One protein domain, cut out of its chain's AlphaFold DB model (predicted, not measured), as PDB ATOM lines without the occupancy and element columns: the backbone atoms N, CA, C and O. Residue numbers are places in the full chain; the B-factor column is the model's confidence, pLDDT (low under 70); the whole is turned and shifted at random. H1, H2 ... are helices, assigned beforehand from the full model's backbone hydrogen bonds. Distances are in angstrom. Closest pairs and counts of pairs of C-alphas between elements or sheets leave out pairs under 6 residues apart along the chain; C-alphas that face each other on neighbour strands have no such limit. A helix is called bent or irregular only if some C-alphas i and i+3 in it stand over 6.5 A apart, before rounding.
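Overview. This is residues 3 to 103 of the 226 residues of an uncharacterized protein of Helicobacter cinaedi (UniProt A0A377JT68). This is a slab of crossed helices: H5 and H7 run opposite ways, loosely alongside each other, and H1 crosses both nearly at right angles. H3 packs on the later part of H1, H4 fills the corner between H3, H5 and H7, and little H2 and H6 lie at the margins. The class is all helix: 101 printed residues with seven named helices, H1 to H7 in order, and no named strand. It is compact, radius of gyration of the C-alphas 12.9 A, spanning 35 by 34 by 19 A.

Arrangement. Begin at H7, residues 86 to 103; its residues 96 to 100 alone touch H4, residues 47 to 53, closest at the C-alphas of His 96 and Leu 48, 5.6 A. H4 and H5, residues 62 to 76, form a hairpin and only just touch, with 3 pairs of C-alphas within 8 A, closest Leu 51 and Ala 62, 5.4 A. H1, residues 3 to 18, touches H5 about perpendicular at 82 degrees, with residues 12 to 16 alone; the closest C-alphas, Met 12 and Ala 73, are 6.3 A apart. With residues 13 to 17 alone H1 touches H3, residues 32 to 42, closest at the C-alphas of Gln 13 and Cys 42, 4.7 A. H2, residues 22 to 25, only just touches H5, with 3 pairs of C-alphas within 8 A, closest Leu 25 and Arg 68, 6.4 A. H6, residues 78 to 81, is close to H5 but not clearly touching, closest at the C-alphas of Phe 81 and Gln 74, 6.2 A. Every O i to N i+4 pair is within hydrogen-bond range in H3, H4 and H5, 11 of 12 in H1 and 12 of 14 in H7.

Along the chain. Find C-alpha 86 at (118.557, 110.555, 95.208); H7 runs 25.4 A to C-alpha 103 at (130.893, 99.091, 114.234), only just irregular, C-alphas 98 and 101 being 6.7 A apart. H1 runs 23.1 A from C-alpha 3 at (133.319, 100.111, 93.446), H5 21.3 A and H3 15.3 A.

Size, cuts and confidence. The farthest C-alphas, His 29 and Ser 102, are 36.6 A apart. The printed part has no cut and no long link. Look for pLDDT under 70 at residues 3 to 6, 29 to 30 and 77 to 83.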
ATOM      1  N   THR A   3     132.405  99.004  93.793       48.12
ATOM      2  CA  THR A   3     133.319 100.111  93.446       48.12
ATOM      3  C   THR A   3     132.633 101.482  93.434       48.12
ATOM      4  O   THR A   3     133.050 102.367  94.170       48.12
ATOM      5  N   LEU A   4     131.474 101.600  92.771       50.47
ATOM      6  CA  LEU A   4     130.757 102.877  92.606       50.47
ATOM      7  C   LEU A   4     130.332 103.560  93.931       50.47
ATOM      8  O   LEU A   4     130.212 104.776  94.007       50.47
ATOM      9  N   LYS A   5     130.094 102.787  95.003       57.09
ATOM     10  CA  LYS A   5     129.556 103.305  96.280       57.09
ATOM     11  C   LYS A   5     130.606 103.956  97.186       57.09
ATOM     12  O   LYS A   5     130.277 104.891  97.909       57.09
ATOM     13  N   ASN A   6     131.844 103.459  97.167       60.09
ATOM     14  CA  ASN A   6     132.948 104.077  97.913       60.09
ATOM     15  C   ASN A   6     133.517 105.290  97.162       60.09
ATOM     16  O   ASN A   6     133.988 106.238  97.789       60.09
ATOM     17  N   GLU A   7     133.419 105.277  95.832       75.69
ATOM     18  CA  GLU A   7     133.768 106.408  94.970       75.69
ATOM     19  C   GLU A   7     132.851 107.611  95.236       75.69
ATOM     20  O   GLU A   7     133.350 108.724  95.349       75.69
ATOM     21  N   LEU A   8     131.554 107.387  95.489       83.62
ATOM     22  CA  LEU A   8     130.589 108.457  95.772       83.62
ATOM     23  C   LEU A   8     130.959 109.324  96.987       83.62
ATOM     24  O   LEU A   8     131.045 110.545  96.883       83.62
ATOM     25  N   PHE A   9     131.207 108.708  98.147       88.38
ATOM     26  CA  PHE A   9     131.594 109.475  99.339       88.38
ATOM     27  C   PHE A   9     132.939 110.186  99.134       88.38
ATOM     28  O   PHE A   9     133.106 111.312  99.584       88.38
ATOM     29  N   THR A  10     133.868 109.559  98.407       88.81
ATOM     30  CA  THR A  10     135.169 110.157  98.080       88.81
ATOM     31  C   THR A  10     135.015 111.385  97.178       88.81
ATOM     32  O   THR A  10     135.632 112.413  97.443       88.81
ATOM     33  N   ALA A  11     134.150 111.319  96.164       86.50
ATOM     34  CA  ALA A  11     133.845 112.447  95.287       86.50
ATOM     35  C   ALA A  11     133.232 113.617  96.075       86.50
ATOM     36  O   ALA A  11     133.681 114.753  95.955       86.50
ATOM     37  N   MET A  12     132.290 113.334  96.983       90.25
ATOM     38  CA  MET A  12     131.731 114.346  97.890       90.25
ATOM     39  C   MET A  12     132.802 114.990  98.789       90.25
ATOM     40  O   MET A  12     132.734 116.183  99.082       90.25
ATOM     41  N   GLN A  13     133.786 114.213  99.257       92.44
ATOM     42  CA  GLN A  13     134.891 114.732 100.069       92.44
ATOM     43  C   GLN A  13     135.810 115.660  99.275       92.44
ATOM     44  O   GLN A  13     136.233 116.677  99.825       92.44
ATOM     45  N   GLN A  14     136.116 115.308  98.023       89.44
ATOM     46  CA  GLN A  14     136.927 116.122  97.112       89.44
ATOM     47  C   GLN A  14     136.220 117.437  96.794       89.44
ATOM     48  O   GLN A  14     136.781 118.499  97.047       89.44
ATOM     49  N   TRP A  15     134.951 117.358  96.393       89.50
ATOM     50  CA  TRP A  15     134.109 118.526  96.147       89.50
ATOM     51  C   TRP A  15     134.085 119.485  97.344       89.50
ATOM     52  O   TRP A  15     134.370 120.676  97.225       89.50
ATOM     53  N   LEU A  16     133.828 118.955  98.544       91.19
ATOM     54  CA  LEU A  16     133.762 119.773  99.752       91.19
ATOM     55  C   LEU A  16     135.124 120.377 100.142       91.19
ATOM     56  O   LEU A  16     135.170 121.435 100.774       91.19
ATOM     57  N   ALA A  17     136.230 119.706  99.809       89.88
ATOM     58  CA  ALA A  17     137.577 120.192 100.097       89.88
ATOM     59  C   ALA A  17     137.968 121.388  99.216       89.88
ATOM     60  O   ALA A  17     138.730 122.241  99.670       89.88
ATOM     61  N   GLU A  18     137.431 121.456  97.999       85.94
ATOM     62  CA  GLU A  18     137.657 122.536  97.032       85.94
ATOM     63  C   GLU A  18     136.734 123.746  97.264       85.94
ATOM     64  O   GLU A  18     136.967 124.823  96.717       85.94
ATOM     65  N   PHE A  19     135.714 123.608  98.117       81.31
ATOM     66  CA  PHE A  19     134.771 124.682  98.409       81.31
ATOM     67  C   PHE A  19     135.319 125.698  99.429       81.31
ATOM     68  O   PHE A  19     135.597 125.374 100.591       81.31
ATOM     69  N   ASP A  20     135.398 126.964  99.009       73.00
ATOM     70  CA  ASP A  20     136.009 128.055  99.784       73.00
ATOM     71  C   ASP A  20     135.117 128.633 100.896       73.00
ATOM     72  O   ASP A  20     135.615 129.262 101.828       73.00
ATOM     73  N   SER A  21     133.794 128.457 100.816       80.38
ATOM     74  CA  SER A  21     132.841 129.120 101.718       80.38
ATOM     75  C   SER A  21     131.877 128.135 102.361       80.38
ATOM     76  O   SER A  21     131.033 127.538 101.694       80.38
ATOM     77  N   LEU A  22     131.909 128.046 103.692       83.88
ATOM     78  CA  LEU A  22     131.027 127.159 104.460       83.88
ATOM     79  C   LEU A  22     129.595 127.693 104.596       83.88
ATOM     80  O   LEU A  22     128.705 126.988 105.078       83.88
ATOM     81  N   LYS A  23     129.343 128.927 104.140       82.25
ATOM     82  CA  LYS A  23     127.989 129.496 104.095       82.25
ATOM     83  C   LYS A  23     127.065 128.691 103.193       82.25
ATOM     84  O   LYS A  23     125.879 128.601 103.497       82.25
ATOM     85  N   VAL A  24     127.598 128.088 102.124       81.81
ATOM     86  CA  VAL A  24     126.807 127.254 101.207       81.81
ATOM     87  C   VAL A  24     126.190 126.061 101.940       81.81
ATOM     88  O   VAL A  24     125.047 125.685 101.689       81.81
ATOM     89  N   LEU A  25     126.900 125.528 102.936       85.56
ATOM     90  CA  LEU A  25     126.424 124.426 103.761       85.56
ATOM     91  C   LEU A  25     125.379 124.884 104.782       85.56
ATOM     92  O   LEU A  25     124.772 124.038 105.407       85.56
ATOM     93  N   GLY A  26     125.137 126.185 104.966       86.25
ATOM     94  CA  GLY A  26     124.179 126.707 105.948       86.25
ATOM     95  C   GLY A  26     124.798 127.143 107.281       86.25
ATOM     96  O   GLY A  26     124.068 127.547 108.188       86.25
ATOM     97  N   TYR A  27     126.130 127.135 107.414       87.69
ATOM     98  CA  TYR A  27     126.794 127.727 108.578       87.69
ATOM     99  C   TYR A  27     126.736 129.261 108.527       87.69
ATOM    100  O   TYR A  27     126.973 129.897 107.496       87.69
ATOM    101  N   LYS A  28     126.453 129.888 109.674       75.81
ATOM    102  CA  LYS A  28     126.498 131.350 109.820       75.81
ATOM    103  C   LYS A  28     127.957 131.819 109.854       75.81
ATOM    104  O   LYS A  28     128.554 131.776 110.918       75.81
ATOM    105  N   HIS A  29     128.497 132.311 108.735       66.62
ATOM    106  CA  HIS A  29     129.930 132.648 108.561       66.62
ATOM    107  C   HIS A  29     130.870 131.435 108.727       66.62
ATOM    108  O   HIS A  29     130.438 130.360 109.147       66.62
ATOM    109  N   ASP A  30     132.159 131.612 108.410       65.94
ATOM    110  CA  ASP A  30     133.212 130.592 108.561       65.94
ATOM    111  C   ASP A  30     133.514 130.347 110.044       65.94
ATOM    112  O   ASP A  30     134.490 130.808 110.639       65.94
ATOM    113  N   THR A  31     132.572 129.677 110.701       79.88
ATOM    114  CA  THR A  31     132.660 129.341 112.114       79.88
ATOM    115  C   THR A  31     133.662 128.222 112.318       79.88
ATOM    116  O   THR A  31     133.772 127.288 111.526       79.88
ATOM    117  N   LYS A  32     134.314 128.232 113.485       84.62
ATOM    118  CA  LYS A  32     135.130 127.098 113.941       84.62
ATOM    119  C   LYS A  32     134.346 125.777 113.957       84.62
ATOM    120  O   LYS A  32     134.964 124.721 113.906       84.62
ATOM    121  N   ALA A  33     133.018 125.821 114.096       84.94
ATOM    122  CA  ALA A  33     132.165 124.636 114.024       84.94
ATOM    123  C   ALA A  33     132.124 124.070 112.600       84.94
ATOM    124  O   ALA A  33     132.547 122.932 112.412       84.94
ATOM    125  N   GLY A  34     131.766 124.897 111.612       88.62
ATOM    126  CA  GLY A  34     131.746 124.489 110.208       88.62
ATOM    127  C   GLY A  34     133.108 124.006 109.703       88.62
ATOM    128  O   GLY A  34     133.179 122.984 109.028       88.62
ATOM    129  N   GLU A  35     134.206 124.658 110.099       89.38
ATOM    130  CA  GLU A  35     135.557 124.213 109.723       89.38
ATOM    131  C   GLU A  35     135.907 122.840 110.301       89.38
ATOM    132  O   GLU A  35     136.465 121.983 109.617       89.38
ATOM    133  N   ARG A  36     135.525 122.582 111.559       89.81
ATOM    134  CA  ARG A  36     135.674 121.247 112.150       89.81
ATOM    135  C   ARG A  36     134.801 120.220 111.443       89.81
ATOM    136  O   ARG A  36     135.236 119.080 111.299       89.81
ATOM    137  N   ALA A  37     133.594 120.597 111.033       91.94
ATOM    138  CA  ALA A  37     132.684 119.718 110.319       91.94
ATOM    139  C   ALA A  37     133.222 119.342 108.938       91.94
ATOM    140  O   ALA A  37     133.350 118.150 108.657       91.94
ATOM    141  N   ARG A  38     133.665 120.329 108.150       92.31
ATOM    142  CA  ARG A  38     134.383 120.110 106.889       92.31
ATOM    143  C   ARG A  38     135.599 119.219 107.099       92.31
ATOM    144  O   ARG A  38     135.720 118.188 106.450       92.31
ATOM    145  N   HIS A  39     136.462 119.561 108.055       92.50
ATOM    146  CA  HIS A  39     137.667 118.783 108.329       92.50
ATOM    147  C   HIS A  39     137.344 117.323 108.667       92.50
ATOM    148  O   HIS A  39     137.978 116.417 108.128       92.50
ATOM    149  N   LYS A  40     136.349 117.076 109.527       93.19
ATOM    150  CA  LYS A  40     135.915 115.717 109.877       93.19
ATOM    151  C   LYS A  40     135.314 114.969 108.690       93.19
ATOM    152  O   LYS A  40     135.557 113.774 108.574       93.19
ATOM    153  N   PHE A  41     134.547 115.647 107.840       95.00
ATOM    154  CA  PHE A  41     133.956 115.055 106.644       95.00
ATOM    155  C   PHE A  41     135.038 114.668 105.628       95.00
ATOM    156  O   PHE A  41     135.158 113.495 105.281       95.00
ATOM    157  N   CYS A  42     135.891 115.616 105.230       93.94
ATOM    158  CA  CYS A  42     136.928 115.424 104.210       93.94
ATOM    159  C   CYS A  42     138.035 114.447 104.634       93.94
ATOM    160  O   CYS A  42     138.590 113.756 103.790       93.94
ATOM    161  N   ASN A  43     138.360 114.361 105.930       93.38
ATOM    162  CA  ASN A  43     139.422 113.469 106.426       93.38
ATOM    163  C   ASN A  43     138.901 112.129 106.969       93.38
ATOM    164  O   ASN A  43     139.671 111.322 107.501       93.38
ATOM    165  N   ALA A  44     137.597 111.865 106.870       91.94
ATOM    166  CA  ALA A  44     137.067 110.564 107.235       91.94
ATOM    167  C   ALA A  44     137.543 109.492 106.246       91.94
ATOM    168  O   ALA A  44     137.367 109.611 105.042       91.94
ATOM    169  N   LYS A  45     138.087 108.390 106.766       88.25
ATOM    170  CA  LYS A  45     138.525 107.248 105.941       88.25
ATOM    171  C   LYS A  45     137.427 106.665 105.033       88.25
ATOM    172  O   LYS A  45     137.743 106.120 103.987       88.25
ATOM    173  N   HIS A  46     136.173 106.698 105.481       87.31
ATOM    174  CA  HIS A  46     134.979 106.240 104.763       87.31
ATOM    175  C   HIS A  46     133.725 106.762 105.486       87.31
ATOM    176  O   HIS A  46     133.811 107.214 106.636       87.31
ATOM    177  N   LEU A  47     132.548 106.638 104.861       91.25
ATOM    178  CA  LEU A  47     131.291 107.182 105.388       91.25
ATOM    179  C   LEU A  47     130.969 106.669 106.800       91.25
ATOM    180  O   LEU A  47     130.622 107.458 107.670       91.25
ATOM    181  N   LEU A  48     131.151 105.374 107.083       89.38
ATOM    182  CA  LEU A  48     130.869 104.846 108.429       89.38
ATOM    183  C   LEU A  48     131.731 105.489 109.525       89.38
ATOM    184  O   LEU A  48     131.240 105.754 110.620       89.38
ATOM    185  N   HIS A  49     133.003 105.771 109.229       87.94
ATOM    186  CA  HIS A  49     133.905 106.431 110.170       87.94
ATOM    187  C   HIS A  49     133.452 107.873 110.427       87.94
ATOM    188  O   HIS A  49     133.460 108.319 111.575       87.94
ATOM    189  N   PHE A  50     132.981 108.569 109.389       93.06
ATOM    190  CA  PHE A  50     132.358 109.881 109.542       93.06
ATOM    191  C   PHE A  50     131.090 109.813 110.408       93.06
ATOM    192  O   PHE A  50     131.003 110.529 111.405       93.06
ATOM    193  N   LEU A  51     130.152 108.910 110.093       92.94
ATOM    194  CA  LEU A  51     128.898 108.742 110.840       92.94
ATOM    195  C   LEU A  51     129.126 108.409 112.322       92.94
ATOM    196  O   LEU A  51     128.352 108.836 113.174       92.94
ATOM    197  N   TYR A  52     130.189 107.665 112.637       90.19
ATOM    198  CA  TYR A  52     130.570 107.349 114.013       90.19
ATOM    199  C   TYR A  52     131.259 108.522 114.735       90.19
ATOM    200  O   TYR A  52     130.975 108.788 115.903       90.19
ATOM    201  N   GLY A  53     132.191 109.213 114.068       88.06
ATOM    202  CA  GLY A  53     133.070 110.214 114.691       88.06
ATOM    203  C   GLY A  53     132.541 111.656 114.683       88.06
ATOM    204  O   GLY A  53     133.029 112.519 115.435       88.06
ATOM    205  N   PHE A  54     131.559 111.953 113.833       92.38
ATOM    206  CA  PHE A  54     130.927 113.261 113.771       92.38
ATOM    207  C   PHE A  54     129.723 113.321 114.711       92.38
ATOM    208  O   PHE A  54     128.724 112.629 114.538       92.38
ATOM    209  N   ARG A  55     129.842 114.168 115.734       85.44
ATOM    210  CA  ARG A  55     128.744 114.504 116.639       85.44
ATOM    211  C   ARG A  55     128.062 115.765 116.133       85.44
ATOM    212  O   ARG A  55     128.709 116.556 115.455       85.44
ATOM    213  N   ASP A  56     126.805 115.929 116.525       87.69
ATOM    214  CA  ASP A  56     126.041 117.151 116.294       87.69
ATOM    215  C   ASP A  56     126.851 118.389 116.713       87.69
ATOM    216  O   ASP A  56     127.422 118.422 117.810       87.69
ATOM    217  N   ASP A  57     126.955 119.364 115.815       88.25
ATOM    218  CA  ASP A  57     127.706 120.600 116.029       88.25
ATOM    219  C   ASP A  57     126.817 121.834 116.260       88.25
ATOM    220  O   ASP A  57     127.313 122.965 116.293       88.25
ATOM    221  N   GLY A  58     125.515 121.616 116.459       86.25
ATOM    222  CA  GLY A  58     124.480 122.629 116.628       86.25
ATOM    223  C   GLY A  58     123.858 123.114 115.317       86.25
ATOM    224  O   GLY A  58     122.884 123.867 115.366       86.25
ATOM    225  N   VAL A  59     124.396 122.708 114.163       89.81
ATOM    226  CA  VAL A  59     123.818 122.981 112.837       89.81
ATOM    227  C   VAL A  59     123.425 121.675 112.163       89.81
ATOM    228  O   VAL A  59     122.294 121.538 111.700       89.81
ATOM    229  N   PHE A  60     124.337 120.703 112.153       93.25
ATOM    230  CA  PHE A  60     124.106 119.398 111.561       93.25
ATOM    231  C   PHE A  60     124.486 118.272 112.515       93.25
ATOM    232  O   PHE A  60     125.513 118.310 113.189       93.25
ATOM    233  N   ASN A  61     123.705 117.196 112.468       94.12
ATOM    234  CA  ASN A  61     124.202 115.866 112.803       94.12
ATOM    235  C   ASN A  61     124.891 115.232 111.576       94.12
ATOM    236  O   ASN A  61     124.852 115.785 110.477       94.12
ATOM    237  N   ALA A  62     125.515 114.061 111.740       94.00
ATOM    238  CA  ALA A  62     126.287 113.431 110.662       94.00
ATOM    239  C   ALA A  62     125.455 113.174 109.396       94.00
ATOM    240  O   ALA A  62     125.882 113.517 108.297       94.00
ATOM    241  N   SER A  63     124.246 112.633 109.548       94.75
ATOM    242  CA  SER A  63     123.338 112.386 108.423       94.75
ATOM    243  C   SER A  63     122.912 113.683 107.733       94.75
ATOM    244  O   SER A  63     122.864 113.737 106.511       94.75
ATOM    245  N   GLY A  64     122.626 114.734 108.505       94.88
ATOM    246  CA  GLY A  64     122.239 116.041 107.979       94.88
ATOM    247  C   GLY A  64     123.362 116.698 107.181       94.88
ATOM    248  O   GLY A  64     123.112 117.208 106.094       94.88
ATOM    249  N   LEU A  65     124.603 116.628 107.676       95.19
ATOM    250  CA  LEU A  65     125.754 117.146 106.939       95.19
ATOM    251  C   LEU A  65     126.006 116.338 105.663       95.19
ATOM    252  O   LEU A  65     126.259 116.926 104.619       95.19
ATOM    253  N   PHE A  66     125.897 115.007 105.732       95.12
ATOM    254  CA  PHE A  66     126.012 114.144 104.556       95.12
ATOM    255  C   PHE A  66     125.012 114.536 103.465       95.12
ATOM    256  O   PHE A  66     125.426 114.749 102.329       95.12
ATOM    257  N   TRP A  67     123.733 114.692 103.815       94.38
ATOM    258  CA  TRP A  67     122.704 115.111 102.862       94.38
ATOM    259  C   TRP A  67     122.976 116.488 102.286       94.38
ATOM    260  O   TRP A  67     122.918 116.666 101.078       94.38
ATOM    261  N   ARG A  68     123.362 117.447 103.130       93.25
ATOM    262  CA  ARG A  68     123.632 118.800 102.652       93.25
ATOM    263  C   ARG A  68     124.778 118.844 101.643       93.25
ATOM    264  O   ARG A  68     124.708 119.605 100.684       93.25
ATOM    265  N   VAL A  69     125.828 118.058 101.873       92.38
ATOM    266  CA  VAL A  69     126.948 117.932 100.932       92.38
ATOM    267  C   VAL A  69     126.509 117.194  99.668       92.38
ATOM    268  O   VAL A  69     126.918 117.592  98.588       92.38
ATOM    269  N   ALA A  70     125.671 116.158  99.782       90.25
ATOM    270  CA  ALA A  70     125.164 115.406  98.634       90.25
ATOM    271  C   ALA A  70     124.335 116.289  97.698       90.25
ATOM    272  O   ALA A  70     124.614 116.314  96.504       90.25
ATOM    273  N   ASP A  71     123.389 117.050  98.252       88.75
ATOM    274  CA  ASP A  71     122.517 117.946  97.487       88.75
ATOM    275  C   ASP A  71     123.343 118.967  96.690       88.75
ATOM    276  O   ASP A  71     123.145 119.142  95.494       88.75
ATOM    277  N   LEU A  72     124.316 119.607  97.342       88.12
ATOM    278  CA  LEU A  72     125.137 120.639  96.707       88.12
ATOM    279  C   LEU A  72     126.147 120.067  95.707       88.12
ATOM    280  O   LEU A  72     126.364 120.661  94.658       88.12
ATOM    281  N   ALA A  73     126.752 118.918  96.015       85.38
ATOM    282  CA  ALA A  73     127.654 118.249  95.085       85.38
ATOM    283  C   ALA A  73     126.905 117.790  93.826       85.38
ATOM    284  O   ALA A  73     127.448 117.876  92.732       85.38
ATOM    285  N   GLN A  74     125.653 117.345  93.964       80.94
ATOM    286  CA  GLN A  74     124.819 116.950  92.830       80.94
ATOM    287  C   GLN A  74     124.434 118.142  91.940       80.94
ATOM    288  O   GLN A  74     124.380 117.982  90.724       80.94
ATOM    289  N   GLU A  75     124.185 119.319  92.525       80.19
ATOM    290  CA  GLU A  75     123.914 120.556  91.774       80.19
ATOM    291  C   GLU A  75     125.136 121.057  90.980       80.19
ATOM    292  O   GLU A  75     124.969 121.652  89.919       80.19
ATOM    293  N   ASP A  76     126.354 120.840  91.485       75.44
ATOM    294  CA  ASP A  76     127.589 121.415  90.925       75.44
ATOM    295  C   ASP A  76     128.338 120.454  89.981       75.44
ATOM    296  O   ASP A  76     128.969 120.876  89.015       75.44
ATOM    297  N   LEU A  77     128.250 119.142  90.225       66.69
ATOM    298  CA  LEU A  77     128.993 118.110  89.492       66.69
ATOM    299  C   LEU A  77     128.116 117.336  88.505       66.69
ATOM    300  O   LEU A  77     128.280 116.120  88.379       66.69
ATOM    301  N   GLU A  78     127.199 118.028  87.811       62.34
ATOM    302  CA  GLU A  78     126.223 117.410  86.901       62.34
ATOM    303  C   GLU A  78     126.868 116.298  86.049       62.34
ATOM    304  O   GLU A  78     126.349 115.191  86.049       62.34
ATOM    305  N   GLU A  79     128.050 116.498  85.445       59.75
ATOM    306  CA  GLU A  79     128.702 115.478  84.602       59.75
ATOM    307  C   GLU A  79     129.213 114.212  85.326       59.75
ATOM    308  O   GLU A  79     129.025 113.105  84.812       59.75
ATOM    309  N   ASP A  80     129.809 114.335  86.516       58.22
ATOM    310  CA  ASP A  80     130.349 113.191  87.278       58.22
ATOM    311  C   ASP A  80     129.251 112.433  88.050       58.22
ATOM    312  O   ASP A  80     129.396 111.252  88.378       58.22
ATOM    313  N   PHE A  81     128.121 113.101  88.308       63.59
ATOM    314  CA  PHE A  81     126.980 112.585  89.068       63.59
ATOM    315  C   PHE A  81     125.740 112.307  88.201       63.59
ATOM    316  O   PHE A  81     124.726 111.850  88.729       63.59
ATOM    317  N   LEU A  82     125.828 112.495  86.878       55.94
ATOM    318  CA  LEU A  82     124.746 112.436  85.870       55.94
ATOM    319  C   LEU A  82     123.867 111.168  85.913       55.94
ATOM    320  O   LEU A  82     122.771 111.159  85.357       55.94
ATOM    321  N   ASN A  83     124.334 110.094  86.556       64.94
ATOM    322  CA  ASN A  83     123.627 108.813  86.662       64.94
ATOM    323  C   ASN A  83     123.249 108.416  88.099       64.94
ATOM    324  O   ASN A  83     122.826 107.280  88.312       64.94
ATOM    325  N   LEU A  84     123.451 109.293  89.084       72.12
ATOM    326  CA  LEU A  84     123.127 109.016  90.481       72.12
ATOM    327  C   LEU A  84     121.781 109.633  90.839       72.12
ATOM    328  O   LEU A  84     121.581 110.845  90.770       72.12
ATOM    329  N   GLU A  85     120.848 108.783  91.250       79.94
ATOM    330  CA  GLU A  85     119.557 109.230  91.751       79.94
ATOM    331  C   GLU A  85     119.655 109.548  93.246       79.94
ATOM    332  O   GLU A  85     120.468 108.974  93.973       79.94
ATOM    333  N   GLN A  86     118.736 110.373  93.760       82.75
ATOM    334  CA  GLN A  86     118.557 110.555  95.208       82.75
ATOM    335  C   GLN A  86     118.469 109.203  95.946       82.75
ATOM    336  O   GLN A  86     119.029 109.031  97.031       82.75
ATOM    337  N   SER A  87     117.846 108.201  95.307       85.31
ATOM    338  CA  SER A  87     117.719 106.841  95.834       85.31
ATOM    339  C   SER A  87     119.068 106.144  96.081       85.31
ATOM    340  O   SER A  87     119.152 105.252  96.929       85.31
ATOM    341  N   ASP A  88     120.139 106.532  95.387       85.56
ATOM    342  CA  ASP A  88     121.476 105.965  95.570       85.56
ATOM    343  C   ASP A  88     122.161 106.509  96.826       85.56
ATOM    344  O   ASP A  88     122.732 105.729  97.598       85.56
ATOM    345  N   PHE A  89     122.024 107.811  97.090       87.75
ATOM    346  CA  PHE A  89     122.474 108.432  98.339       87.75
ATOM    347  C   PHE A  89     121.708 107.879  99.545       87.75
ATOM    348  O   PHE A  89     122.316 107.557 100.569       87.75
ATOM    349  N   GLU A  90     120.391 107.680  99.409       88.88
ATOM    350  CA  GLU A  90     119.561 107.081 100.460       88.88
ATOM    351  C   GLU A  90     120.028 105.664 100.783       88.88
ATOM    352  O   GLU A  90     120.301 105.347 101.945       88.88
ATOM    353  N   LYS A  91     120.192 104.815  99.758       88.69
ATOM    354  CA  LYS A  91     120.702 103.449  99.930       88.69
ATOM    355  C   LYS A  91     122.085 103.456 100.572       88.69
ATOM    356  O   LYS A  91     122.353 102.602 101.420       88.69
ATOM    357  N   LEU A  92     122.972 104.370 100.172       87.81
ATOM    358  CA  LEU A  92     124.316 104.480 100.738       87.81
ATOM    359  C   LEU A  92     124.252 104.800 102.234       87.81
ATOM    360  O   LEU A  92     124.838 104.065 103.035       87.81
ATOM    361  N   LEU A  93     123.510 105.844 102.605       90.56
ATOM    362  CA  LEU A  93     123.372 106.278 103.990       90.56
ATOM    363  C   LEU A  93     122.695 105.206 104.851       90.56
ATOM    364  O   LEU A  93     123.237 104.854 105.897       90.56
ATOM    365  N   GLN A  94     121.577 104.631 104.399       89.81
ATOM    366  CA  GLN A  94     120.858 103.572 105.122       89.81
ATOM    367  C   GLN A  94     121.739 102.343 105.354       89.81
ATOM    368  O   GLN A  94     121.776 101.801 106.457       89.81
ATOM    369  N   THR A  95     122.497 101.930 104.333       86.94
ATOM    370  CA  THR A  95     123.427 100.800 104.449       86.94
ATOM    371  C   THR A  95     124.472 101.060 105.539       86.94
ATOM    372  O   THR A  95     124.710 100.205 106.388       86.94
ATOM    373  N   HIS A  96     125.070 102.253 105.561       88.75
ATOM    374  CA  HIS A  96     126.096 102.589 106.551       88.75
ATOM    375  C   HIS A  96     125.512 102.822 107.949       88.75
ATOM    376  O   HIS A  96     126.141 102.465 108.940       88.75
ATOM    377  N   GLN A  97     124.297 103.357 108.052       88.56
ATOM    378  CA  GLN A  97     123.580 103.453 109.323       88.56
ATOM    379  C   GLN A  97     123.286 102.069 109.910       88.56
ATOM    380  O   GLN A  97     123.484 101.873 111.106       88.56
ATOM    381  N   ALA A  98     122.904 101.091 109.083       85.75
ATOM    382  CA  ALA A  98     122.720  99.711 109.533       85.75
ATOM    383  C   ALA A  98     124.026  99.095 110.073       85.75
ATOM    384  O   ALA A  98     124.001  98.335 111.039       85.75
ATOM    385  N   TRP A  99     125.178  99.456 109.502       87.44
ATOM    386  CA  TRP A  99     126.493  98.991 109.967       87.44
ATOM    387  C   TRP A  99     127.013  99.712 111.216       87.44
ATOM    388  O   TRP A  99     127.967  99.245 111.839       87.44
ATOM    389  N   LEU A 100     126.409 100.840 111.598       87.38
ATOM    390  CA  LEU A 100     126.897 101.678 112.692       87.38
ATOM    391  C   LEU A 100     126.845 100.972 114.044       87.38
ATOM    392  O   LEU A 100     127.782 101.113 114.828       87.38
ATOM    393  N   GLU A 101     125.800 100.192 114.309       83.69
ATOM    394  CA  GLU A 101     125.703  99.439 115.561       83.69
ATOM    395  C   GLU A 101     126.762  98.338 115.631       83.69
ATOM    396  O   GLU A 101     127.514  98.283 116.601       83.69
ATOM    397  N   SER A 102     126.938  97.548 114.568       82.81
ATOM    398  CA  SER A 102     128.020  96.556 114.495       82.81
ATOM    399  C   SER A 102     129.398  97.198 114.679       82.81
ATOM    400  O   SER A 102     130.228  96.692 115.432       82.81
ATOM    401  N   TYR A 103     129.638  98.359 114.064       84.56
ATOM    402  CA  TYR A 103     130.893  99.091 114.234       84.56
ATOM    403  C   TYR A 103     131.105  99.589 115.660       84.56
ATOM    404  O   TYR A 103     132.203  99.443 116.189       84.56
TER     405      TYR A 103